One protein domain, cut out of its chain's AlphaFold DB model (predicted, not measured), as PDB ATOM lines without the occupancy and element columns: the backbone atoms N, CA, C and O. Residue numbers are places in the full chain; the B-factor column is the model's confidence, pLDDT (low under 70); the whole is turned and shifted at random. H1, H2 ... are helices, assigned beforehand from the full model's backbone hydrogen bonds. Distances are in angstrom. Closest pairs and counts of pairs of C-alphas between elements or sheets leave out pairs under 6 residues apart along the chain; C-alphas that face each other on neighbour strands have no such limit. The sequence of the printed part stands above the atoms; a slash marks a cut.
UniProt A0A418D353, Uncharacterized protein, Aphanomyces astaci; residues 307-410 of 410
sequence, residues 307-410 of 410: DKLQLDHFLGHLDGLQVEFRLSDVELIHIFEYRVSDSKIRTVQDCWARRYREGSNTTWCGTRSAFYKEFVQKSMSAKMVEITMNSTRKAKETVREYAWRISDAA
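What this domain is: This is residues 307 to 410 of the 410 residues of an uncharacterized protein of Aphanomyces astaci (UniProt A0A418D353). One long helix, H4, makes the longest axis; three shorter helices, H1, H2 and H3, gather loosely about its first part, while residues 381 to 392 of H4 stick out as an arm with the small helix H5 turned off its tip. H1, H2, H3 and H4 run back and forth, each against the one before. The printed part has 104 residues, with five named helices in the order H1 to H5 and no named strand; the class is all helix. It is only just loose, close to extended, with a radius of gyration of the C-alphas of 18.9 A, and spans 60 by 27 by 19 A.

How they stand to each other: H1, residues 307 to 325, and H2, residues 329 to 342, form a helical hairpin; they only just touch, with 3 pairs of C-alphas within 8 A, at a steep tilt of 42 degrees, and the closest C-alphas are those of Gln 322 and Leu 332, 7.0 A apart. H3, residues 346 to 357, touches H2 at Val 340 and Gln 349, their closest C-alphas, 5.9 A apart; the two run opposite ways at 37 degrees, only just a steep tilt, and form a helical hairpin. H4, residues 364 to 394, touches H3 with residues 371 to 375 alone; the closest C-alphas are those of Cys 351 and Phe 375, 6.6 A apart, at a steep tilt of 43 degrees, opposite ways, and this too is a helical hairpin. H4 touches H2 with residues 364 to 367 alone; the C-alphas of Asp 329 and Trp 364, the closest, are 4.9 A apart, and the two run the same way at a shallow tilt of 32 degrees, only just short of steep. H1 and H4 only just touch, with 3 pairs of C-alphas within 8 A, the closest those of Lys 308 and Val 376, 7.0 A apart. H1, H2, H3 and H4 are an up and down bundle, helices each running against the one before. H1 and H3 are apart. H5, residues 399 to 408, touches no helix and is only just apart from H4, closest 8.2 A. Each O i to N i+4 pair is within hydrogen-bond range in H1, H2, H4 and H5; in H3 7 of 8 are.

Where its parts are: H1 begins at C-alpha 307 (275.462, 290.900, 309.525) and is 26.8 A long; H2 is 20.0 A long. H4 runs 43.8 A from C-alpha 364 (286.806, 307.701, 314.720). H5 ends at C-alpha 408 (269.457, 266.613, 311.218).

The domain as a whole: The C-alphas of Arg 326 and Arg 400, the two farthest apart, are 60.2 A apart. The printed part has no cut, and no link is long. Mean pLDDT of the printed part is 76.3; 14 residues are under 70, among them 307 to 310 and 407 to 410.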
ATOM      1  N   ASP A 307     274.208 290.397 308.936       60.50
ATOM      2  CA  ASP A 307     275.462 290.900 309.525       60.50
ATOM      3  C   ASP A 307     275.830 292.340 309.108       60.50
ATOM      4  O   ASP A 307     276.443 293.071 309.883       60.50
ATOM      5  N   LYS A 308     275.464 292.768 307.889       61.28
ATOM      6  CA  LYS A 308     275.739 294.117 307.362       61.28
ATOM      7  C   LYS A 308     274.751 295.127 307.945       61.28
ATOM      8  O   LYS A 308     275.180 296.146 308.470       61.28
ATOM      9  N   LEU A 309     273.457 294.794 307.953       61.31
ATOM     10  CA  LEU A 309     272.404 295.605 308.579       61.31
ATOM     11  C   LEU A 309     272.610 295.767 310.093       61.31
ATOM     12  O   LEU A 309     272.448 296.864 310.626       61.31
ATOM     13  N   GLN A 310     273.007 294.700 310.790       68.19
ATOM     14  CA  GLN A 310     273.309 294.758 312.223       68.19
ATOM     15  C   GLN A 310     274.581 295.562 312.518       68.19
ATOM     16  O   GLN A 310     274.606 296.325 313.485       68.19
ATOM     17  N   LEU A 311     275.617 295.445 311.678       74.75
ATOM     18  CA  LEU A 311     276.825 296.255 311.822       74.75
ATOM     19  C   LEU A 311     276.557 297.741 311.541       74.75
ATOM     20  O   LEU A 311     277.039 298.589 312.288       74.75
ATOM     21  N   ASP A 312     275.775 298.058 310.509       74.81
ATOM     22  CA  ASP A 312     275.381 299.432 310.182       74.81
ATOM     23  C   ASP A 312     274.575 300.066 311.326       74.81
ATOM     24  O   ASP A 312     274.844 301.205 311.715       74.81
ATOM     25  N   HIS A 313     273.660 299.307 311.938       78.00
ATOM     26  CA  HIS A 313     272.911 299.752 313.113       78.00
ATOM     27  C   HIS A 313     273.818 299.992 314.333       78.00
ATOM     28  O   HIS A 313     273.707 301.024 314.998       78.00
ATOM     29  N   PHE A 314     274.756 299.081 314.604       75.12
ATOM     30  CA  PHE A 314     275.697 299.201 315.721       75.12
ATOM     31  C   PHE A 314     276.650 300.396 315.567       75.12
ATOM     32  O   PHE A 314     276.831 301.174 316.505       75.12
ATOM     33  N   LEU A 315     277.238 300.574 314.381       82.12
ATOM     34  CA  LEU A 315     278.131 301.702 314.106       82.12
ATOM     35  C   LEU A 315     277.368 303.032 314.101       82.12
ATOM     36  O   LEU A 315     277.875 304.016 314.635       82.12
ATOM     37  N   GLY A 316     276.141 303.052 313.572       82.12
ATOM     38  CA  GLY A 316     275.276 304.231 313.613       82.12
ATOM     39  C   GLY A 316     274.886 304.643 315.035       82.12
ATOM     40  O   GLY A 316     274.813 305.833 315.331       82.12
ATOM     41  N   HIS A 317     274.699 303.684 315.949       81.38
ATOM     42  CA  HIS A 317     274.444 303.995 317.357       81.38
ATOM     43  C   HIS A 317     275.646 304.681 318.024       81.38
ATOM     44  O   HIS A 317     275.471 305.645 318.766       81.38
ATOM     45  N   LEU A 318     276.870 304.241 317.719       79.56
ATOM     46  CA  LEU A 318     278.091 304.872 318.228       79.56
ATOM     47  C   LEU A 318     278.300 306.283 317.664       79.56
ATOM     48  O   LEU A 318     278.708 307.172 318.410       79.56
ATOM     49  N   ASP A 319     277.960 306.514 316.393       82.81
ATOM     50  CA  ASP A 319     277.950 307.870 315.828       82.81
ATOM     51  C   ASP A 319     276.936 308.771 316.555       82.81
ATOM     52  O   ASP A 319     277.227 309.930 316.854       82.81
ATOM     53  N   GLY A 320     275.756 308.233 316.883       79.75
ATOM     54  CA  GLY A 320     274.740 308.936 317.669       79.75
ATOM     55  C   GLY A 320     275.256 309.338 319.051       79.75
ATOM     56  O   GLY A 320     275.104 310.491 319.453       79.75
ATOM     57  N   LEU A 321     275.958 308.427 319.733       77.69
ATOM     58  CA  LEU A 321     276.587 308.698 321.029       77.69
ATOM     59  C   LEU A 321     277.700 309.751 320.934       77.69
ATOM     60  O   LEU A 321     277.858 310.548 321.861       77.69
ATOM     61  N   GLN A 322     278.438 309.802 319.819       81.38
ATOM     62  CA  GLN A 322     279.432 310.851 319.583       81.38
ATOM     63  C   GLN A 322     278.794 312.243 319.595       81.38
ATOM     64  O   GLN A 322     279.314 313.164 320.229       81.38
ATOM     65  N   VAL A 323     277.652 312.385 318.915       80.88
ATOM     66  CA  VAL A 323     276.916 313.651 318.799       80.88
ATOM     67  C   VAL A 323     276.209 314.005 320.108       80.88
ATOM     68  O   VAL A 323     276.281 315.152 320.550       80.88
ATOM     69  N   GLU A 324     275.551 313.034 320.742       81.75
ATOM     70  CA  GLU A 324     274.740 313.237 321.947       81.75
ATOM     71  C   GLU A 324     275.592 313.583 323.177       81.75
ATOM     72  O   GLU A 324     275.260 314.505 323.923       81.75
ATOM     73  N   PHE A 325     276.730 312.905 323.353       78.12
ATOM     74  CA  PHE A 325     277.592 313.061 324.530       78.12
ATOM     75  C   PHE A 325     278.871 313.867 324.264       78.12
ATOM     76  O   PHE A 325     279.681 314.032 325.175       78.12
ATOM     77  N   ARG A 326     279.050 314.406 323.046       82.81
ATOM     78  CA  ARG A 326     280.239 315.173 322.616       82.81
ATOM     79  C   ARG A 326     281.560 314.447 322.891       82.81
ATOM     80  O   ARG A 326     282.534 315.063 323.320       82.81
ATOM     81  N   LEU A 327     281.574 313.139 322.650       83.44
ATOM     82  CA  LEU A 327     282.752 312.304 322.864       83.44
ATOM     83  C   LEU A 327     283.861 312.679 321.877       83.44
ATOM     84  O   LEU A 327     283.604 312.901 320.688       83.44
ATOM     85  N   SER A 328     285.099 312.714 322.361       85.25
ATOM     86  CA  SER A 328     286.264 312.823 321.485       85.25
ATOM     87  C   SER A 328     286.482 311.524 320.704       85.25
ATOM     88  O   SER A 328     286.098 310.438 321.143       85.25
ATOM     89  N   ASP A 329     287.145 311.622 319.550       83.81
ATOM     90  CA  ASP A 329     287.470 310.459 318.716       83.81
ATOM     91  C   ASP A 329     288.209 309.360 319.503       83.81
ATOM     92  O   ASP A 329     287.952 308.176 319.302       83.81
ATOM     93  N   VAL A 330     289.085 309.742 320.438       84.62
ATOM     94  CA  VAL A 330     289.864 308.809 321.271       84.62
ATOM     95  C   VAL A 330     288.977 308.071 322.277       84.62
ATOM     96  O   VAL A 330     289.095 306.855 322.430       84.62
ATOM     97  N   GLU A 331     288.055 308.776 322.937       83.31
ATOM     98  CA  GLU A 331     287.107 308.165 323.879       83.31
ATOM     99  C   GLU A 331     286.169 307.190 323.163       83.31
ATOM    100  O   GLU A 331     285.906 306.093 323.657       83.31
ATOM    101  N   LEU A 332     285.714 307.553 321.963       83.81
ATOM    102  CA  LEU A 332     284.832 306.713 321.165       83.81
ATOM    103  C   LEU A 332     285.537 305.453 320.642       83.81
ATOM    104  O   LEU A 332     284.953 304.369 320.667       83.81
ATOM    105  N   ILE A 333     286.810 305.566 320.250       85.44
ATOM    106  CA  ILE A 333     287.651 304.418 319.877       85.44
ATOM    107  C   ILE A 333     287.825 303.455 321.062       85.44
ATOM    108  O   ILE A 333     287.715 302.244 320.871       85.44
ATOM    109  N   HIS A 334     288.026 303.958 322.283       82.94
ATOM    110  CA  HIS A 334     288.124 303.106 323.474       82.94
ATOM    111  C   HIS A 334     286.796 302.437 323.854       82.94
ATOM    112  O   HIS A 334     286.782 301.267 324.238       82.94
ATOM    113  N   ILE A 335     285.666 303.137 323.709       82.75
ATOM    114  CA  ILE A 335     284.335 302.540 323.911       82.75
ATOM    115  C   ILE A 335     284.100 301.422 322.893       82.75
ATOM    116  O   ILE A 335     283.621 300.343 323.254       82.75
ATOM    117  N   PHE A 336     284.468 301.648 321.632       84.00
ATOM    118  CA  PHE A 336     284.389 300.629 320.594       84.00
ATOM    119  C   PHE A 336     285.283 299.422 320.910       84.00
ATOM    120  O   PHE A 336     284.810 298.290 320.850       84.00
ATOM    121  N   GLU A 337     286.533 299.643 321.321       85.00
ATOM    122  CA  GLU A 337     287.466 298.590 321.738       85.00
ATOM    123  C   GLU A 337     286.911 297.737 322.887       85.00
ATOM    124  O   GLU A 337     286.971 296.503 322.836       85.00
ATOM    125  N   TYR A 338     286.314 298.379 323.896       81.31
ATOM    126  CA  TYR A 338     285.670 297.691 325.011       81.31
ATOM    127  C   TYR A 338     284.501 296.820 324.535       81.31
ATOM    128  O   TYR A 338     284.435 295.634 324.857       81.31
ATOM    129  N   ARG A 339     283.612 297.373 323.699       80.19
ATOM    130  CA  ARG A 339     282.456 296.645 323.148       80.19
ATOM    131  C   ARG A 339     282.869 295.485 322.245       80.19
ATOM    132  O   ARG A 339     282.260 294.421 322.307       80.19
ATOM    133  N   VAL A 340     283.908 295.657 321.429       79.31
ATOM    134  CA  VAL A 340     284.451 294.581 320.591       79.31
ATOM    135  C   VAL A 340     285.034 293.467 321.456       79.31
ATOM    136  O   VAL A 340     284.771 292.289 321.200       79.31
ATOM    137  N   SER A 341     285.775 293.822 322.504       77.31
ATOM    138  CA  SER A 341     286.342 292.851 323.444       77.31
ATOM    139  C   SER A 341     285.249 292.063 324.174       77.31
ATOM    140  O   SER A 341     285.364 290.846 324.310       77.31
ATOM    141  N   ASP A 342     284.149 292.722 324.543       75.19
ATOM    142  CA  ASP A 342     283.003 292.108 325.227       75.19
ATOM    143  C   ASP A 342     282.061 291.325 324.290       75.19
ATOM    144  O   ASP A 342     281.320 290.450 324.733       75.19
ATOM    145  N   SER A 343     282.126 291.562 322.973       69.94
ATOM    146  CA  SER A 343     281.202 290.969 321.990       69.94
ATOM    147  C   SER A 343     281.209 289.435 321.942       69.94
ATOM    148  O   SER A 343     280.268 288.845 321.419       69.94
ATOM    149  N   LYS A 344     282.263 288.770 322.441       73.44
ATOM    150  CA  LYS A 344     282.517 287.315 322.318       73.44
ATOM    151  C   LYS A 344     282.518 286.781 320.874       73.44
ATOM    152  O   LYS A 344     282.667 285.575 320.666       73.44
ATOM    153  N   ILE A 345     282.402 287.648 319.868       72.88
ATOM    154  CA  ILE A 345     282.407 287.281 318.454       72.88
ATOM    155  C   ILE A 345     283.857 287.309 317.967       72.88
ATOM    156  O   ILE A 345     284.426 288.370 317.705       72.88
ATOM    157  N   ARG A 346     284.452 286.120 317.808       73.62
ATOM    158  CA  ARG A 346     285.863 285.961 317.405       73.62
ATOM    159  C   ARG A 346     286.209 286.714 316.122       73.62
ATOM    160  O   ARG A 346     287.255 287.340 316.045       73.62
ATOM    161  N   THR A 347     285.317 286.720 315.134       71.50
ATOM    162  CA  THR A 347     285.557 287.398 313.851       71.50
ATOM    163  C   THR A 347     285.673 288.917 313.996       71.50
ATOM    164  O   THR A 347     286.542 289.522 313.374       71.50
ATOM    165  N   VAL A 348     284.848 289.533 314.848       73.88
ATOM    166  CA  VAL A 348     284.892 290.971 315.167       73.88
ATOM    167  C   VAL A 348     286.177 291.295 315.938       73.88
ATOM    168  O   VAL A 348     286.883 292.243 315.587       73.88
ATOM    169  N   GLN A 349     286.522 290.466 316.926       79.56
ATOM    170  CA  GLN A 349     287.739 290.601 317.731       79.56
ATOM    171  C   GLN A 349     289.015 290.470 316.885       79.56
ATOM    172  O   GLN A 349     289.915 291.300 316.997       79.56
ATOM    173  N   ASP A 350     289.078 289.492 315.980       80.94
ATOM    174  CA  ASP A 350     290.227 289.259 315.098       80.94
ATOM    175  C   ASP A 350     290.415 290.385 314.072       80.94
ATOM    176  O   ASP A 350     291.548 290.759 313.748       80.94
ATOM    177  N   CYS A 351     289.314 290.933 313.543       80.00
ATOM    178  CA  CYS A 351     289.341 292.128 312.697       80.00
ATOM    179  C   CYS A 351     289.894 293.329 313.466       80.00
ATOM    180  O   CYS A 351     290.805 294.003 312.988       80.00
ATOM    181  N   TRP A 352     289.405 293.561 314.683       83.44
ATOM    182  CA  TRP A 352     289.855 294.682 315.502       83.44
ATOM    183  C   TRP A 352     291.316 294.556 315.944       83.44
ATOM    184  O   TRP A 352     292.092 295.493 315.768       83.44
ATOM    185  N   ALA A 353     291.741 293.383 316.416       81.81
ATOM    186  CA  ALA A 353     293.115 293.126 316.851       81.81
ATOM    187  C   ALA A 353     294.145 293.286 315.718       81.81
ATOM    188  O   ALA A 353     295.320 293.581 315.953       81.81
ATOM    189  N   ARG A 354     293.739 293.076 314.462       78.50
ATOM    190  CA  ARG A 354     294.592 293.359 313.304       78.50
ATOM    191  C   ARG A 354     294.717 294.856 313.053       78.50
ATOM    192  O   ARG A 354     295.838 295.347 312.975       78.50
ATOM    193  N   ARG A 355     293.598 295.581 313.028       76.31
ATOM    194  CA  ARG A 355     293.587 297.041 312.844       76.31
ATOM    195  C   ARG A 355     294.343 297.775 313.948       76.31
ATOM    196  O   ARG A 355     295.092 298.700 313.657       76.31
ATOM    197  N   TYR A 356     294.204 297.330 315.194       73.38
ATOM    198  CA  TYR A 356     294.924 297.901 316.333       73.38
ATOM    199  C   TYR A 356     296.452 297.795 316.166       73.38
ATOM    200  O   TYR A 356     297.177 298.725 316.505       73.38
ATOM    201  N   ARG A 357     296.950 296.708 315.550       71.38
ATOM    202  CA  ARG A 357     298.381 296.534 315.224       71.38
ATOM    203  C   ARG A 357     298.872 297.418 314.077       71.38
ATOM    204  O   ARG A 357     300.061 297.703 314.012       71.38
ATOM    205  N   GLU A 358     297.982 297.860 313.191       72.69
ATOM    206  CA  GLU A 358     298.318 298.724 312.051       72.69
ATOM    207  C   GLU A 358     298.428 300.215 312.430       72.69
ATOM    208  O   GLU A 358     298.810 301.029 311.595       72.69
ATOM    209  N   GLY A 359     298.107 300.592 313.677       61.56
ATOM    210  CA  GLY A 359     298.444 301.901 314.261       61.56
ATOM    211  C   GLY A 359     297.744 303.128 313.657       61.56
ATOM    212  O   GLY A 359     298.097 304.254 313.992       61.56
ATOM    213  N   SER A 360     296.747 302.949 312.789       61.72
ATOM    214  CA  SER A 360     296.079 304.041 312.049       61.72
ATOM    215  C   SER A 360     294.795 304.570 312.710       61.72
ATOM    216  O   SER A 360     293.980 305.220 312.058       61.72
ATOM    217  N   ASN A 361     294.607 304.322 314.009       70.38
ATOM    218  CA  ASN A 361     293.383 304.674 314.736       70.38
ATOM    219  C   ASN A 361     293.452 306.066 315.385       70.38
ATOM    220  O   ASN A 361     293.365 306.194 316.601       70.38
ATOM    221  N   THR A 362     293.655 307.109 314.578       72.62
ATOM    222  CA  THR A 362     293.757 308.497 315.070       72.62
ATOM    223  C   THR A 362     292.435 309.260 315.043       72.62
ATOM    224  O   THR A 362     292.293 310.236 315.772       72.62
ATOM    225  N   THR A 363     291.475 308.833 314.218       84.88
ATOM    226  CA  THR A 363     290.147 309.456 314.096       84.88
ATOM    227  C   THR A 363     289.065 308.390 314.054       84.88
ATOM    228  O   THR A 363     289.244 307.346 313.415       84.88
ATOM    229  N   TRP A 364     287.918 308.656 314.684       84.31
ATOM    230  CA  TRP A 364     286.806 307.701 314.720       84.31
ATOM    231  C   TRP A 364     286.308 307.376 313.311       84.31
ATOM    232  O   TRP A 364     286.157 306.209 312.953       84.31
ATOM    233  N   CYS A 365     286.138 308.398 312.471       81.31
ATOM    234  CA  CYS A 365     285.659 308.237 311.098       81.31
ATOM    235  C   CYS A 365     286.583 307.333 310.255       81.31
ATOM    236  O   CYS A 365     286.112 306.428 309.558       81.31
ATOM    237  N   GLY A 366     287.905 307.524 310.362       81.62
ATOM    238  CA  GLY A 366     288.893 306.695 309.668       81.62
ATOM    239  C   GLY A 366     288.895 305.248 310.166       81.62
ATOM    240  O   GLY A 366     288.836 304.311 309.364       81.62
ATOM    241  N   THR A 367     288.888 305.062 311.488       83.69
ATOM    242  CA  THR A 367     288.845 303.742 312.128       83.69
ATOM    243  C   THR A 367     287.571 302.979 311.782       83.69
ATOM    244  O   THR A 367     287.648 301.819 311.371       83.69
ATOM    245  N   ARG A 368     286.410 303.635 311.862       83.94
ATOM    246  CA  ARG A 368     285.106 303.068 311.511       83.94
ATOM    247  C   ARG A 368     285.065 302.621 310.055       83.94
ATOM    248  O   ARG A 368     284.696 301.483 309.780       83.94
ATOM    249  N   SER A 369     285.445 303.498 309.123       82.94
ATOM    250  CA  SER A 369     285.400 303.196 307.686       82.94
ATOM    251  C   SER A 369     286.310 302.016 307.332       82.94
ATOM    252  O   SER A 369     285.921 301.129 306.569       82.94
ATOM    253  N   ALA A 370     287.506 301.964 307.920       81.62
ATOM    254  CA  ALA A 370     288.443 300.876 307.688       81.62
ATOM    255  C   ALA A 370     287.971 299.550 308.307       81.62
ATOM    256  O   ALA A 370     288.040 298.513 307.648       81.62
ATOM    257  N   PHE A 371     287.438 299.587 309.532       83.56
ATOM    258  CA  PHE A 371     286.853 298.415 310.182       83.56
ATOM    259  C   PHE A 371     285.657 297.868 309.391       83.56
ATOM    260  O   PHE A 371     285.594 296.668 309.131       83.56
ATOM    261  N   TYR A 372     284.753 298.746 308.946       82.25
ATOM    262  CA  TYR A 372     283.591 298.375 308.140       82.25
ATOM    263  C   TYR A 372     284.004 297.662 306.851       82.25
ATOM    264  O   TYR A 372     283.517 296.572 306.557       82.25
ATOM    265  N   LYS A 373     284.960 298.235 306.110       81.81
ATOM    266  CA  LYS A 373     285.467 297.634 304.871       81.81
ATOM    267  C   LYS A 373     286.098 296.265 305.113       81.81
ATOM    268  O   LYS A 373     285.786 295.332 304.379       81.81
ATOM    269  N   GLU A 374     286.938 296.116 306.139       80.94
ATOM    270  CA  GLU A 374     287.583 294.829 306.429       80.94
ATOM    271  C   GLU A 374     286.569 293.768 306.885       80.94
ATOM    272  O   GLU A 374     286.640 292.614 306.449       80.94
ATOM    273  N   PHE A 375     285.607 294.146 307.727       78.88
ATOM    274  CA  PHE A 375     284.573 293.236 308.207       78.88
ATOM    275  C   PHE A 375     283.644 292.774 307.076       78.88
ATOM    276  O   PHE A 375     283.398 291.573 306.933       78.88
ATOM    277  N   VAL A 376     283.177 293.695 306.227       76.81
ATOM    278  CA  VAL A 376     282.347 293.371 305.054       76.81
ATOM    279  C   VAL A 376     283.130 292.504 304.068       76.81
ATOM    280  O   VAL A 376     282.637 291.467 303.633       76.81
ATOM    281  N   GLN A 377     284.384 292.847 303.774       78.50
ATOM    282  CA  GLN A 377     285.211 292.065 302.854       78.50
ATOM    283  C   GLN A 377     285.446 290.634 303.358       78.50
ATOM    284  O   GLN A 377     285.356 289.681 302.581       78.50
ATOM    285  N   LYS A 378     285.723 290.451 304.654       76.50
ATOM    286  CA  LYS A 378     285.911 289.116 305.240       76.50
ATOM    287  C   LYS A 378     284.626 288.310 305.320       76.50
ATOM    288  O   LYS A 378     284.660 287.126 305.004       76.50
ATOM    289  N   SER A 379     283.523 288.922 305.742       70.56
ATOM    290  CA  SER A 379     282.229 288.236 305.818       70.56
ATOM    291  C   SER A 379     281.746 287.815 304.428       70.56
ATOM    292  O   SER A 379     281.334 286.670 304.254       70.56
ATOM    293  N   MET A 380     281.906 288.670 303.412       69.75
ATOM    294  CA  MET A 380     281.645 288.310 302.017       69.75
ATOM    295  C   MET A 380     282.572 287.196 301.519       69.75
ATOM    296  O   MET A 380     282.097 286.248 300.904       69.75
ATOM    297  N   SER A 381     283.877 287.267 301.803       73.50
ATOM    298  CA  SER A 381     284.836 286.224 301.406       73.50
ATOM    299  C   SER A 381     284.503 284.867 302.038       73.50
ATOM    300  O   SER A 381     284.447 283.856 301.340       73.50
ATOM    301  N   ALA A 382     284.177 284.845 303.335       73.12
ATOM    302  CA  ALA A 382     283.745 283.636 304.035       73.12
ATOM    303  C   ALA A 382     282.455 283.055 303.433       73.12
ATOM    304  O   ALA A 382     282.389 281.853 303.179       73.12
ATOM    305  N   LYS A 383     281.468 283.905 303.116       70.62
ATOM    306  CA  LYS A 383     280.223 283.480 302.457       70.62
ATOM    307  C   LYS A 383     280.452 282.958 301.047       70.62
ATOM    308  O   LYS A 383     279.849 281.963 300.670       70.62
ATOM    309  N   MET A 384     281.348 283.567 300.275       71.12
ATOM    310  CA  MET A 384     281.695 283.073 298.938       71.12
ATOM    311  C   MET A 384     282.376 281.703 298.996       71.12
ATOM    312  O   MET A 384     282.071 280.835 298.175       71.12
ATOM    313  N   VAL A 385     283.248 281.468 299.982       72.81
ATOM    314  CA  VAL A 385     283.837 280.141 300.226       72.81
ATOM    315  C   VAL A 385     282.755 279.135 300.614       72.81
ATOM    316  O   VAL A 385     282.710 278.045 300.045       72.81
ATOM    317  N   GLU A 386     281.841 279.506 301.509       74.38
ATOM    318  CA  GLU A 386     280.727 278.652 301.928       74.38
ATOM    319  C   GLU A 386     279.797 278.297 300.758       74.38
ATOM    320  O   GLU A 386     279.467 277.128 300.563       74.38
ATOM    321  N   ILE A 387     279.425 279.276 299.926       70.62
ATOM    322  CA  ILE A 387     278.624 279.068 298.712       70.62
ATOM    323  C   ILE A 387     279.359 278.136 297.749       70.62
ATOM    324  O   ILE A 387     278.761 277.199 297.228       70.62
ATOM    325  N   THR A 388     280.662 278.336 297.548       75.62
ATOM    326  CA  THR A 388     281.472 277.492 296.658       75.62
ATOM    327  C   THR A 388     281.546 276.049 297.167       75.62
ATOM    328  O   THR A 388     281.358 275.104 296.392       75.62
ATOM    329  N   MET A 389     281.750 275.851 298.473       71.31
ATOM    330  CA  MET A 389     281.739 274.522 299.094       71.31
ATOM    331  C   MET A 389     280.351 273.877 299.024       71.31
ATOM    332  O   MET A 389     280.242 272.698 298.688       71.31
ATOM    333  N   ASN A 390     279.287 274.644 299.265       75.69
ATOM    334  CA  ASN A 390     277.908 274.173 299.176       75.69
ATOM    335  C   ASN A 390     277.527 273.767 297.752       75.69
ATOM    336  O   ASN A 390     276.917 272.716 297.577       75.69
ATOM    337  N   SER A 391     277.918 274.540 296.740       67.50
ATOM    338  CA  SER A 391     277.700 274.208 295.329       67.50
ATOM    339  C   SER A 391     278.468 272.952 294.917       67.50
ATOM    340  O   SER A 391     277.895 272.049 294.311       67.50
ATOM    341  N   THR A 392     279.736 272.834 295.327       70.19
ATOM    342  CA  THR A 392     280.557 271.633 295.069       70.19
ATOM    343  C   THR A 392     279.965 270.390 295.731       70.19
ATOM    344  O   THR A 392     279.991 269.302 295.158       70.19
ATOM    345  N   ARG A 393     279.416 270.549 296.939       74.31
ATOM    346  CA  ARG A 393     278.752 269.476 297.676       74.31
ATOM    347  C   ARG A 393     277.433 269.084 297.018       74.31
ATOM    348  O   ARG A 393     277.261 267.908 296.743       74.31
ATOM    349  N   LYS A 394     276.562 270.040 296.672       73.62
ATOM    350  CA  LYS A 394     275.292 269.781 295.963       73.62
ATOM    351  C   LYS A 394     275.490 269.047 294.635       73.62
ATOM    352  O   LYS A 394     274.653 268.239 294.267       73.62
ATOM    353  N   ALA A 395     276.600 269.296 293.939       69.94
ATOM    354  CA  ALA A 395     276.935 268.588 292.702       69.94
ATOM    355  C   ALA A 395     277.315 267.106 292.914       69.94
ATOM    356  O   ALA A 395     277.266 266.328 291.966       69.94
ATOM    357  N   LYS A 396     277.724 266.717 294.129       76.69
ATOM    358  CA  LYS A 396     278.169 265.355 294.477       76.69
ATOM    359  C   LYS A 396     277.226 264.624 295.439       76.69
ATOM    360  O   LYS A 396     277.364 263.418 295.602       76.69
ATOM    361  N   GLU A 397     276.328 265.349 296.097       80.69
ATOM    362  CA  GLU A 397     275.420 264.848 297.131       80.69
ATOM    363  C   GLU A 397     274.274 264.055 296.492       80.69
ATOM    364  O   GLU A 397     273.615 264.507 295.555       80.69
ATOM    365  N   THR A 398     274.027 262.856 297.010       82.56
ATOM    366  CA  THR A 398     272.882 262.039 296.604       82.56
ATOM    367  C   THR A 398     271.599 262.515 297.285       82.56
ATOM    368  O   THR A 398     271.619 263.096 298.371       82.56
ATOM    369  N   VAL A 399     270.442 262.204 296.692       76.50
ATOM    370  CA  VAL A 399     269.121 262.563 297.249       76.50
ATOM    371  C   VAL A 399     268.948 262.059 298.693       76.50
ATOM    372  O   VAL A 399     268.348 262.742 299.522       76.50
ATOM    373  N   ARG A 400     269.517 260.890 299.019       78.50
ATOM    374  CA  ARG A 400     269.474 260.305 300.367       78.50
ATOM    375  C   ARG A 400     270.304 261.102 301.376       78.50
ATOM    376  O   ARG A 400     269.838 261.326 302.488       78.50
ATOM    377  N   GLU A 401     271.503 261.530 300.994       79.88
ATOM    378  CA  GLU A 401     272.384 262.348 301.840       79.88
ATOM    379  C   GLU A 401     271.791 263.743 302.074       79.88
ATOM    380  O   GLU A 401     271.783 264.228 303.206       79.88
ATOM    381  N   TYR A 402     271.191 264.333 301.035       77.94
ATOM    382  CA  TYR A 402     270.470 265.602 301.128       77.94
ATOM    383  C   TYR A 402     269.299 265.528 302.121       77.94
ATOM    384  O   TYR A 402     269.168 266.389 302.995       77.94
ATOM    385  N   ALA A 403     268.474 264.479 302.023       75.06
ATOM    386  CA  ALA A 403     267.337 264.265 302.919       75.06
ATOM    387  C   ALA A 403     267.773 264.063 304.381       75.06
ATOM    388  O   ALA A 403     267.137 264.585 305.298       75.06
ATOM    389  N   TRP A 404     268.884 263.353 304.600       77.88
ATOM    390  CA  TRP A 404     269.427 263.123 305.939       77.88
ATOM    391  C   TRP A 404     269.926 264.423 306.586       77.88
ATOM    392  O   TRP A 404     269.589 264.709 307.729       77.88
ATOM    393  N   ARG A 405     270.631 265.275 305.830       80.00
ATOM    394  CA  ARG A 405     271.141 266.569 306.313       80.00
ATOM    395  C   ARG A 405     270.040 267.554 306.701       80.00
ATOM    396  O   ARG A 405     270.213 268.308 307.651       80.00
ATOM    397  N   ILE A 406     268.937 267.590 305.955       75.75
ATOM    398  CA  ILE A 406     267.807 268.471 306.291       75.75
ATOM    399  C   ILE A 406     267.077 267.969 307.537       75.75
ATOM    400  O   ILE A 406     266.619 268.783 308.326       75.75
ATOM    401  N   SER A 407     267.022 266.650 307.732       67.94
ATOM    402  CA  SER A 407     266.397 266.048 308.914       67.94
ATOM    403  C   SER A 407     267.215 266.249 310.195       67.94
ATOM    404  O   SER A 407     266.634 266.286 311.266       67.94
ATOM    405  N   ASP A 408     268.543 266.367 310.086       59.88
ATOM    406  CA  ASP A 408     269.457 266.613 311.218       59.88
ATOM    407  C   ASP A 408     269.606 268.112 311.558       59.88
ATOM    408  O   ASP A 408     270.051 268.478 312.641       59.88
ATOM    409  N   ALA A 409     269.247 268.998 310.620       54.19
ATOM    410  CA  ALA A 409     269.294 270.454 310.792       54.19
ATOM    411  C   ALA A 409     267.959 271.077 311.251       54.19
ATOM    412  O   ALA A 409     267.925 272.283 311.509       54.19
ATOM    413  N   ALA A 410     266.886 270.281 311.297       44.12
ATOM    414  CA  ALA A 410     265.570 270.632 311.833       44.12
ATOM    415  C   ALA A 410     265.463 270.162 313.288       44.12
ATOM    416  O   ALA A 410     264.884 270.922 314.100       44.12
TER     417      ALA A 410